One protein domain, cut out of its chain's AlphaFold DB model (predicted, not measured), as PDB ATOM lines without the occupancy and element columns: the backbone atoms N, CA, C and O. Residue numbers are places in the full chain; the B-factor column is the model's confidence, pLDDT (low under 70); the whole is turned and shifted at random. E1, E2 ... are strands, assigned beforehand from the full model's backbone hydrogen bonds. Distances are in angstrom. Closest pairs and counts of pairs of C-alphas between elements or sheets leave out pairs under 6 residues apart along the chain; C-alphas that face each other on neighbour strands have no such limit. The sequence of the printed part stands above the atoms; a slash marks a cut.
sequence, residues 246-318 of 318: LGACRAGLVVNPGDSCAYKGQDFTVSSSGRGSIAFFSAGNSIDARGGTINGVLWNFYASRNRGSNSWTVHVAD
ATOM      1  N   LEU A 246     135.332 118.266 156.981       84.44
ATOM      2  CA  LEU A 246     133.886 118.370 157.183       84.44
ATOM      3  C   LEU A 246     133.468 119.697 157.848       84.44
ATOM      4  O   LEU A 246     132.290 119.874 158.204       84.44
ATOM      5  N   GLY A 247     134.414 120.630 157.997       85.25
ATOM      6  CA  GLY A 247     134.263 121.911 158.669       85.25
ATOM      7  C   GLY A 247     134.286 121.762 160.188       85.25
ATOM      8  O   GLY A 247     134.966 120.904 160.739       85.25
ATOM      9  N   ALA A 248     133.517 122.590 160.895       88.25
ATOM     10  CA  ALA A 248     133.425 122.487 162.348       88.25
ATOM     11  C   ALA A 248     132.789 121.153 162.786       88.25
ATOM     12  O   ALA A 248     131.750 120.734 162.247       88.25
ATOM     13  N   CYS A 249     133.387 120.523 163.800       92.50
ATOM     14  CA  CYS A 249     132.770 119.413 164.507       92.50
ATOM     15  C   CYS A 249     131.437 119.865 165.098       92.50
ATOM     16  O   CYS A 249     131.301 120.979 165.598       92.50
ATOM     17  N   ARG A 250     130.440 118.989 165.003       94.19
ATOM     18  CA  ARG A 250     129.086 119.220 165.507       94.19
ATOM     19  C   ARG A 250     128.447 117.885 165.845       94.19
ATOM     20  O   ARG A 250     128.745 116.881 165.195       94.19
ATOM     21  N   ALA A 251     127.539 117.891 166.811       94.62
ATOM     22  CA  ALA A 251     126.765 116.711 167.167       94.62
ATOM     23  C   ALA A 251     126.090 116.077 165.930       94.62
ATOM     24  O   ALA A 251     125.495 116.763 165.094       94.62
ATOM     25  N   GLY A 252     126.202 114.756 165.811       94.06
ATOM     26  CA  GLY A 252     125.711 113.949 164.694       94.06
ATOM     27  C   GLY A 252     126.630 113.892 163.470       94.06
ATOM     28  O   GLY A 252     126.286 113.214 162.502       94.06
ATOM     29  N   LEU A 253     127.779 114.579 163.469       96.69
ATOM     30  CA  LEU A 253     128.718 114.518 162.351       96.69
ATOM     31  C   LEU A 253     129.412 113.154 162.298       96.69
ATOM     32  O   LEU A 253     130.048 112.742 163.264       96.69
ATOM     33  N   VAL A 254     129.326 112.480 161.149       96.62
ATOM     34  CA  VAL A 254     130.076 111.248 160.887       96.62
ATOM     35  C   VAL A 254     131.385 111.589 160.186       96.62
ATOM     36  O   VAL A 254     131.360 112.200 159.122       96.62
ATOM     37  N   VAL A 255     132.500 111.157 160.765       94.12
ATOM     38  CA  VAL A 255     133.861 111.357 160.256       94.12
ATOM     39  C   VAL A 255     134.395 110.007 159.778       94.12
ATOM     40  O   VAL A 255     134.505 109.063 160.565       94.12
ATOM     41  N   ASN A 256     134.641 109.853 158.475       92.81
ATOM     42  CA  ASN A 256     135.146 108.599 157.906       92.81
ATOM     43  C   ASN A 256     136.679 108.551 157.946       92.81
ATOM     44  O   ASN A 256     137.318 109.577 158.146       92.81
ATOM     45  N   PRO A 257     137.299 107.379 157.727       85.38
ATOM     46  CA  PRO A 257     138.745 107.296 157.558       85.38
ATOM     47  C   PRO A 257     139.265 108.257 156.483       85.38
ATOM     48  O   PRO A 257     138.855 108.166 155.325       85.38
ATOM     49  N   GLY A 258     140.188 109.133 156.870       75.12
ATOM     50  CA  GLY A 258     140.734 110.205 156.040       75.12
ATOM     51  C   GLY A 258     139.969 111.531 156.114       75.12
ATOM     52  O   GLY A 258     140.450 112.504 155.543       75.12
ATOM     53  N   ASP A 259     138.828 111.582 156.807       87.12
ATOM     54  CA  ASP A 259     138.084 112.817 157.065       87.12
ATOM     55  C   ASP A 259     138.527 113.471 158.390       87.12
ATOM     56  O   ASP A 259     139.084 112.818 159.285       87.12
ATOM     57  N   SER A 260     138.220 114.761 158.533       87.25
ATOM     58  CA  SER A 260     138.443 115.553 159.740       87.25
ATOM     59  C   SER A 260     137.304 116.542 160.013       87.25
ATOM     60  O   SER A 260     136.485 116.843 159.142       87.25
ATOM     61  N   CYS A 261     137.223 117.046 161.242       90.25
ATOM     62  CA  CYS A 261     136.438 118.229 161.584       90.25
ATOM     63  C   CYS A 261     137.156 119.064 162.650       90.25
ATOM     64  O   CYS A 261     137.858 118.508 163.483       90.25
ATOM     65  N   ALA A 262     136.954 120.379 162.670       87.38
ATOM     66  CA  ALA A 262     137.625 121.289 163.599       87.38
ATOM     67  C   ALA A 262     136.803 121.562 164.875       87.38
ATOM     68  O   ALA A 262     135.621 121.906 164.806       87.38
ATOM     69  N   TYR A 263     137.436 121.507 166.045       87.06
ATOM     70  CA  TYR A 263     136.886 121.849 167.356       87.06
ATOM     71  C   TYR A 263     137.912 122.618 168.206       87.06
ATOM     72  O   TYR A 263     139.024 122.152 168.429       87.06
ATOM     73  N   LYS A 264     137.555 123.829 168.663       80.31
ATOM     74  CA  LYS A 264     138.400 124.707 169.513       80.31
ATOM     75  C   LYS A 264     139.859 124.840 169.054       80.31
ATOM     76  O   LYS A 264     140.793 124.911 169.845       80.31
ATOM     77  N   GLY A 265     140.048 124.920 167.741       69.69
ATOM     78  CA  GLY A 265     141.373 125.073 167.162       69.69
ATOM     79  C   GLY A 265     142.191 123.776 167.107       69.69
ATOM     80  O   GLY A 265     143.406 123.862 166.929       69.69
ATOM     81  N   GLN A 266     141.549 122.617 167.205       78.81
ATOM     82  CA  GLN A 266     142.122 121.287 167.010       78.81
ATOM     83  C   GLN A 266     141.224 120.496 166.058       78.81
ATOM     84  O   GLN A 266     140.012 120.657 166.111       78.81
ATOM     85  N   ASP A 267     141.774 119.638 165.211       81.19
ATOM     86  CA  ASP A 267     140.968 118.785 164.341       81.19
ATOM     87  C   ASP A 267     140.771 117.408 164.976       81.19
ATOM     88  O   ASP A 267     141.719 116.767 165.430       81.19
ATOM     89  N   PHE A 268     139.523 116.948 164.997       88.62
ATOM     90  CA  PHE A 268     139.200 115.547 165.174       88.62
ATOM     91  C   PHE A 268     139.349 114.825 163.838       88.62
ATOM     92  O   PHE A 268     138.660 115.147 162.872       88.62
ATOM     93  N   THR A 269     140.233 113.838 163.790       82.50
ATOM     94  CA  THR A 269     140.587 113.057 162.604       82.50
ATOM     95  C   THR A 269     140.279 111.587 162.805       82.50
ATOM     96  O   THR A 269     140.248 111.090 163.932       82.50
ATOM     97  N   VAL A 270     140.093 110.862 161.702       82.69
ATOM     98  CA  VAL A 270     140.005 109.399 161.717       82.69
ATOM     99  C   VAL A 270     141.028 108.822 160.747       82.69
ATOM    100  O   VAL A 270     140.968 109.050 159.542       82.69
ATOM    101  N   SER A 271     141.976 108.044 161.257       74.56
ATOM    102  CA  SER A 271     143.009 107.391 160.443       74.56
ATOM    103  C   SER A 271     142.439 106.286 159.540       74.56
ATOM    104  O   SER A 271     141.330 105.785 159.743       74.56
ATOM    105  N   SER A 272     143.229 105.821 158.567       74.19
ATOM    106  CA  SER A 272     142.861 104.700 157.683       74.19
ATOM    107  C   SER A 272     142.540 103.397 158.438       74.19
ATOM    108  O   SER A 272     141.692 102.616 157.997       74.19
ATOM    109  N   SER A 273     143.159 103.177 159.605       71.38
ATOM    110  CA  SER A 273     142.892 102.039 160.499       71.38
ATOM    111  C   SER A 273     141.627 102.212 161.358       71.38
ATOM    112  O   SER A 273     141.202 101.269 162.031       71.38
ATOM    113  N   GLY A 274     140.983 103.383 161.306       74.00
ATOM    114  CA  GLY A 274     139.772 103.712 162.057       74.00
ATOM    115  C   GLY A 274     140.020 104.204 163.480       74.00
ATOM    116  O   GLY A 274     139.090 104.185 164.286       74.00
ATOM    117  N   ARG A 275     141.250 104.618 163.803       79.88
ATOM    118  CA  ARG A 275     141.582 105.286 165.069       79.88
ATOM    119  C   ARG A 275     141.183 106.759 164.992       79.88
ATOM    120  O   ARG A 275     141.568 107.410 164.020       79.88
ATOM    121  N   GLY A 276     140.409 107.235 165.963       74.88
ATOM    122  CA  GLY A 276     140.027 108.641 166.088       74.88
ATOM    123  C   GLY A 276     141.072 109.403 166.896       74.88
ATOM    124  O   GLY A 276     141.631 108.822 167.827       74.88
ATOM    125  N   SER A 277     141.324 110.668 166.559       79.38
ATOM    126  CA  SER A 277     142.268 111.525 167.290       79.38
ATOM    127  C   SER A 277     141.820 112.982 167.311       79.38
ATOM    128  O   SER A 277     141.421 113.484 166.271       79.38
ATOM    129  N   ILE A 278     141.918 113.674 168.445       80.25
ATOM    130  CA  ILE A 278     141.739 115.134 168.559       80.25
ATOM    131  C   ILE A 278     142.640 115.680 169.669       80.25
ATOM    132  O   ILE A 278     142.734 115.074 170.735       80.25
ATOM    133  N   ALA A 279     143.298 116.821 169.430       76.19
ATOM    134  CA  ALA A 279     144.424 117.278 170.254       76.19
ATOM    135  C   ALA A 279     145.451 116.145 170.437       76.19
ATOM    136  O   ALA A 279     146.020 115.683 169.452       76.19
ATOM    137  N   PHE A 280     145.666 115.686 171.667       65.94
ATOM    138  CA  PHE A 280     146.528 114.547 171.991       65.94
ATOM    139  C   PHE A 280     145.744 113.279 172.352       65.94
ATOM    140  O   PHE A 280     146.343 112.231 172.578       65.94
ATOM    141  N   PHE A 281     144.409 113.332 172.384       67.56
ATOM    142  CA  PHE A 281     143.607 112.132 172.568       67.56
ATOM    143  C   PHE A 281     143.642 111.309 171.290       67.56
ATOM    144  O   PHE A 281     143.338 111.822 170.212       67.56
ATOM    145  N   SER A 282     143.956 110.022 171.405       66.62
ATOM    146  CA  SER A 282     143.821 109.080 170.303       66.62
ATOM    147  C   SER A 282     143.323 107.733 170.797       66.62
ATOM    148  O   SER A 282     143.949 107.105 171.649       66.62
ATOM    149  N   ALA A 283     142.231 107.238 170.225       66.75
ATOM    150  CA  ALA A 283     141.578 106.030 170.708       66.75
ATOM    151  C   ALA A 283     140.990 105.183 169.578       66.75
ATOM    152  O   ALA A 283     140.681 105.660 168.486       66.75
ATOM    153  N   GLY A 284     140.819 103.888 169.849       68.38
ATOM    154  CA  GLY A 284     140.242 102.937 168.897       68.38
ATOM    155  C   GLY A 284     138.711 102.864 168.910       68.38
ATOM    156  O   GLY A 284     138.140 102.359 167.941       68.38
ATOM    157  N   ASN A 285     138.065 103.346 169.981       71.19
ATOM    158  CA  ASN A 285     136.632 103.141 170.240       71.19
ATOM    159  C   ASN A 285     135.867 104.421 170.615       71.19
ATOM    160  O   ASN A 285     134.774 104.627 170.092       71.19
ATOM    161  N   SER A 286     136.404 105.267 171.491       82.94
ATOM    162  CA  SER A 286     135.771 106.526 171.909       82.94
ATOM    163  C   SER A 286     136.805 107.533 172.394       82.94
ATOM    164  O   SER A 286     137.846 107.137 172.905       82.94
ATOM    165  N   ILE A 287     136.503 108.817 172.225       82.19
ATOM    166  CA  ILE A 287     137.202 109.943 172.844       82.19
ATOM    167  C   ILE A 287     136.128 110.765 173.534       82.19
ATOM    168  O   ILE A 287     135.247 111.301 172.859       82.19
ATOM    169  N   ASP A 288     136.208 110.846 174.855       84.44
ATOM    170  CA  ASP A 288     135.362 111.701 175.670       84.44
ATOM    171  C   ASP A 288     136.250 112.715 176.384       84.44
ATOM    172  O   ASP A 288     136.997 112.384 177.294       84.44
ATOM    173  N   ALA A 289     136.216 113.942 175.884       77.25
ATOM    174  CA  ALA A 289     136.902 115.096 176.441       77.25
ATOM    175  C   ALA A 289     135.864 116.151 176.832       77.25
ATOM    176  O   ALA A 289     136.093 117.351 176.687       77.25
ATOM    177  N   ARG A 290     134.656 115.727 177.220       83.06
ATOM    178  CA  ARG A 290     133.717 116.650 177.855       83.06
ATOM    179  C   ARG A 290     134.314 117.098 179.183       83.06
ATOM    180  O   ARG A 290     135.072 116.337 179.765       83.06
ATOM    181  N   GLY A 291     134.078 118.372 179.508       57.25
ATOM    182  CA  GLY A 291     134.554 119.169 180.651       57.25
ATOM    183  C   GLY A 291     136.035 119.147 181.004       57.25
ATOM    184  O   GLY A 291     136.441 120.001 181.770       57.25
ATOM    185  N   GLY A 292     136.868 118.303 180.396       58.03
ATOM    186  CA  GLY A 292     138.304 118.341 180.628       58.03
ATOM    187  C   GLY A 292     138.908 119.682 180.212       58.03
ATOM    188  O   GLY A 292     138.527 120.284 179.202       58.03
ATOM    189  N   THR A 293     139.897 120.149 180.965       59.78
ATOM    190  CA  THR A 293     140.656 121.349 180.613       59.78
ATOM    191  C   THR A 293     141.963 120.973 179.922       59.78
ATOM    192  O   THR A 293     142.792 120.265 180.482       59.78
ATOM    193  N   ILE A 294     142.188 121.484 178.706       62.09
ATOM    194  CA  ILE A 294     143.462 121.337 177.989       62.09
ATOM    195  C   ILE A 294     144.070 122.710 177.776       62.09
ATOM    196  O   ILE A 294     143.471 123.567 177.120       62.09
ATOM    197  N   ASN A 295     145.284 122.915 178.290       57.12
ATOM    198  CA  ASN A 295     145.995 124.194 178.202       57.12
ATOM    199  C   ASN A 295     145.133 125.381 178.690       57.12
ATOM    200  O   ASN A 295     145.162 126.463 178.104       57.12
ATOM    201  N   GLY A 296     144.331 125.168 179.741       56.56
ATOM    202  CA  GLY A 296     143.444 126.188 180.314       56.56
ATOM    203  C   GLY A 296     142.156 126.456 179.524       56.56
ATOM    204  O   GLY A 296     141.429 127.392 179.850       56.56
ATOM    205  N   VAL A 297     141.863 125.671 178.485       63.81
ATOM    206  CA  VAL A 297     140.603 125.734 177.732       63.81
ATOM    207  C   VAL A 297     139.720 124.578 178.171       63.81
ATOM    208  O   VAL A 297     140.166 123.444 178.081       63.81
ATOM    209  N   LEU A 298     138.482 124.854 178.590       72.06
ATOM    210  CA  LEU A 298     137.466 123.836 178.878       72.06
ATOM    211  C   LEU A 298     137.009 123.164 177.580       72.06
ATOM    212  O   LEU A 298     136.661 123.858 176.616       72.06
ATOM    213  N   TRP A 299     136.958 121.840 177.542       81.69
ATOM    214  CA  TRP A 299     136.497 121.062 176.396       81.69
ATOM    215  C   TRP A 299     135.068 120.567 176.605       81.69
ATOM    216  O   TRP A 299     134.605 120.361 177.712       81.69
ATOM    217  N   ASN A 300     134.323 120.442 175.514       85.06
ATOM    218  CA  ASN A 300     133.017 119.796 175.477       85.06
ATOM    219  C   ASN A 300     132.937 118.993 174.178       85.06
ATOM    220  O   ASN A 300     132.261 119.373 173.220       85.06
ATOM    221  N   PHE A 301     133.740 117.932 174.108       90.69
ATOM    222  CA  PHE A 301     133.879 117.116 172.910       90.69
ATOM    223  C   PHE A 301     133.712 115.637 173.232       90.69
ATOM    224  O   PHE A 301     134.428 115.104 174.067       90.69
ATOM    225  N   TYR A 302     132.811 114.955 172.530       90.75
ATOM    226  CA  TYR A 302     132.662 113.504 172.630       90.75
ATOM    227  C   TYR A 302     132.436 112.909 171.247       90.75
ATOM    228  O   TYR A 302     131.555 113.355 170.507       90.75
ATOM    229  N   ALA A 303     133.203 111.874 170.906       93.88
ATOM    230  CA  ALA A 303     133.041 111.103 169.685       93.88
ATOM    231  C   ALA A 303     133.261 109.607 169.934       93.88
ATOM    232  O   ALA A 303     134.090 109.209 170.750       93.88
ATOM    233  N   SER A 304     132.554 108.754 169.194       92.75
ATOM    234  CA  SER A 304     132.741 107.301 169.272       92.75
ATOM    235  C   SER A 304     132.773 106.642 167.901       92.75
ATOM    236  O   SER A 304     132.094 107.069 166.966       92.75
ATOM    237  N   ARG A 305     133.508 105.539 167.790       92.38
ATOM    238  CA  ARG A 305     133.548 104.705 166.594       92.38
ATOM    239  C   ARG A 305     132.208 104.014 166.366       92.38
ATOM    240  O   ARG A 305     131.577 103.491 167.285       92.38
ATOM    241  N   ASN A 306     131.782 103.974 165.112       94.44
ATOM    242  CA  ASN A 306     130.568 103.294 164.693       94.44
ATOM    243  C   ASN A 306     130.800 101.778 164.612       94.44
ATOM    244  O   ASN A 306     131.797 101.298 164.067       94.44
ATOM    245  N   ARG A 307     129.858 100.991 165.143       89.94
ATOM    246  CA  ARG A 307     129.966  99.524 165.125       89.94
ATOM    247  C   ARG A 307     129.993  98.994 163.690       89.94
ATOM    248  O   ARG A 307     129.098  99.282 162.903       89.94
ATOM    249  N   GLY A 308     130.987  98.162 163.386       87.62
ATOM    250  CA  GLY A 308     131.135  97.527 162.073       87.62
ATOM    251  C   GLY A 308     131.740  98.426 160.990       87.62
ATOM    252  O   GLY A 308     131.772  98.011 159.833       87.62
ATOM    253  N   SER A 309     132.234  99.619 161.336       90.25
ATOM    254  CA  SER A 309     132.974 100.485 160.417       90.25
ATOM    255  C   SER A 309     134.224 101.089 161.069       90.25
ATOM    256  O   SER A 309     134.465 100.985 162.274       90.25
ATOM    257  N   ASN A 310     135.050 101.731 160.245       86.69
ATOM    258  CA  ASN A 310     136.178 102.542 160.701       86.69
ATOM    259  C   ASN A 310     135.791 104.019 160.881       86.69
ATOM    260  O   ASN A 310     136.669 104.831 161.130       86.69
ATOM    261  N   SER A 311     134.510 104.379 160.734       94.50
ATOM    262  CA  SER A 311     134.040 105.760 160.889       94.50
ATOM    263  C   SER A 311     133.660 106.073 162.331       94.50
ATOM    264  O   SER A 311     133.356 105.174 163.116       94.50
ATOM    265  N   TRP A 312     133.642 107.358 162.661       97.44
ATOM    266  CA  TRP A 312     133.293 107.883 163.974       97.44
ATOM    267  C   TRP A 312     132.091 108.807 163.888       97.44
ATOM    268  O   TRP A 312     131.840 109.396 162.844       97.44
ATOM    269  N   THR A 313     131.354 108.933 164.983       97.69
ATOM    270  CA  THR A 313     130.281 109.914 165.144       97.69
ATOM    271  C   THR A 313     130.672 110.868 166.261       97.69
ATOM    272  O   THR A 313     130.943 110.420 167.373       97.69
ATOM    273  N   VAL A 314     130.696 112.168 165.966       96.94
ATOM    274  CA  VAL A 314     130.783 113.233 166.969       96.94
ATOM    275  C   VAL A 314     129.409 113.381 167.605       96.94
ATOM    276  O   VAL A 314     128.429 113.658 166.917       96.94
ATOM    277  N   HIS A 315     129.319 113.189 168.910       91.56
ATOM    278  CA  HIS A 315     128.080 113.307 169.679       91.56
ATOM    279  C   HIS A 315     127.949 114.677 170.338       91.56
ATOM    280  O   HIS A 315     126.834 115.174 170.460       91.56
ATOM    281  N   VAL A 316     129.072 115.295 170.720       89.25
ATOM    282  CA  VAL A 316     129.133 116.613 171.373       89.25
ATOM    283  C   VAL A 316     130.320 117.397 170.813       89.25
ATOM    284  O   VAL A 316     131.393 116.818 170.640       89.25
ATOM    285  N   ALA A 317     130.100 118.668 170.468       82.75
ATOM    286  CA  ALA A 317     131.115 119.604 169.984       82.75
ATOM    287  C   ALA A 317     130.539 121.034 169.981       82.75
ATOM    288  O   ALA A 317     129.943 121.465 168.988       82.75
ATOM    289  N   ASP A 318     130.699 121.738 171.100       74.31
ATOM    290  CA  ASP A 318     130.300 123.136 171.337       74.31
ATOM    291  C   ASP A 318     131.167 123.845 172.400       74.31
ATOM    292  O   ASP A 318     131.911 123.171 173.152       74.31
TER     293      ASP A 318
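Overview. This is residues 246 to 318 of the 318 residues of an uncharacterized protein of Gammaproteobacteria bacterium (UniProt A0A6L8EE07). Two four-stranded antiparallel sheets stand face to face as a sandwich, one twisted with strand order E2 - E9 - E8 - E7, the other with order E3 - E4 - E5 - E6, their strands running nearly along the same line. The short strand E1 sits beside E3, and the turns at residues 295 to 296 and 306 to 311 lie towards opposite ends of the long axis. The printed part has 73 residues with no named helix and nine named strands, E1 to E9 in chain order, and its class is all strand. It is compact, with a radius of gyration of the C-alphas of 10.9 A, and its elongated outline spans 35 by 21 by 16 A.

Arrangement. Look first at E8, residues 297 to 305, an inner strand between E7, residues 286 to 294, and E9, residues 312 to 317. E7, E8 and E9 form a meander, each strand the antiparallel neighbour of the one before. N 287 and O 303 are 2.9 A apart across E7 and E8, and N 313 and O 304 are 2.8 A apart across E9 and E8, both within hydrogen-bond range. E7 bends by 91 degrees at residue 291. At the edge is E2, residues 253 to 255, where N 255 and O 312 of E9 are 2.8 A apart. In the other sheet, E3, residues 260 to 263, E4, residues 266 to 270, E5, residues 276 to 278, and E6, residues 281 to 283, form a second meander. Look there for N 261 and O 268 at 2.9 A, N 269 and O 277 at 2.8 A, and N 278 and O 281 at 2.9 A. The parts of the two sheets that face each other are 8.0 A centre to centre, with best planes 10 degrees apart. E1, residues 246 to 248, pairs with no named strand; its closest C-alpha pair with E3 is Ala 248 and Ala 262, 4.5 A.

Along the chain. Find C-alpha 246 at (133.886, 118.370, 157.183), where E1 begins. E8 runs 24.8 A from C-alpha 297 at (140.603, 125.734, 177.732) to C-alpha 305; E7 covers 17.8 A, E9 13.4 A and E4 13.2 A. E9 ends at C-alpha 317, at (131.115, 119.604, 169.984).

Size, cuts and confidence. The C-alphas of Gly 296 and Gly 308 are the two farthest apart, 36.1 A. The printed part has no cut and no long link. The mean pLDDT of the printed part is 81.7; residue 265, residues 280 to 284 and residues 291 to 297 are under 70.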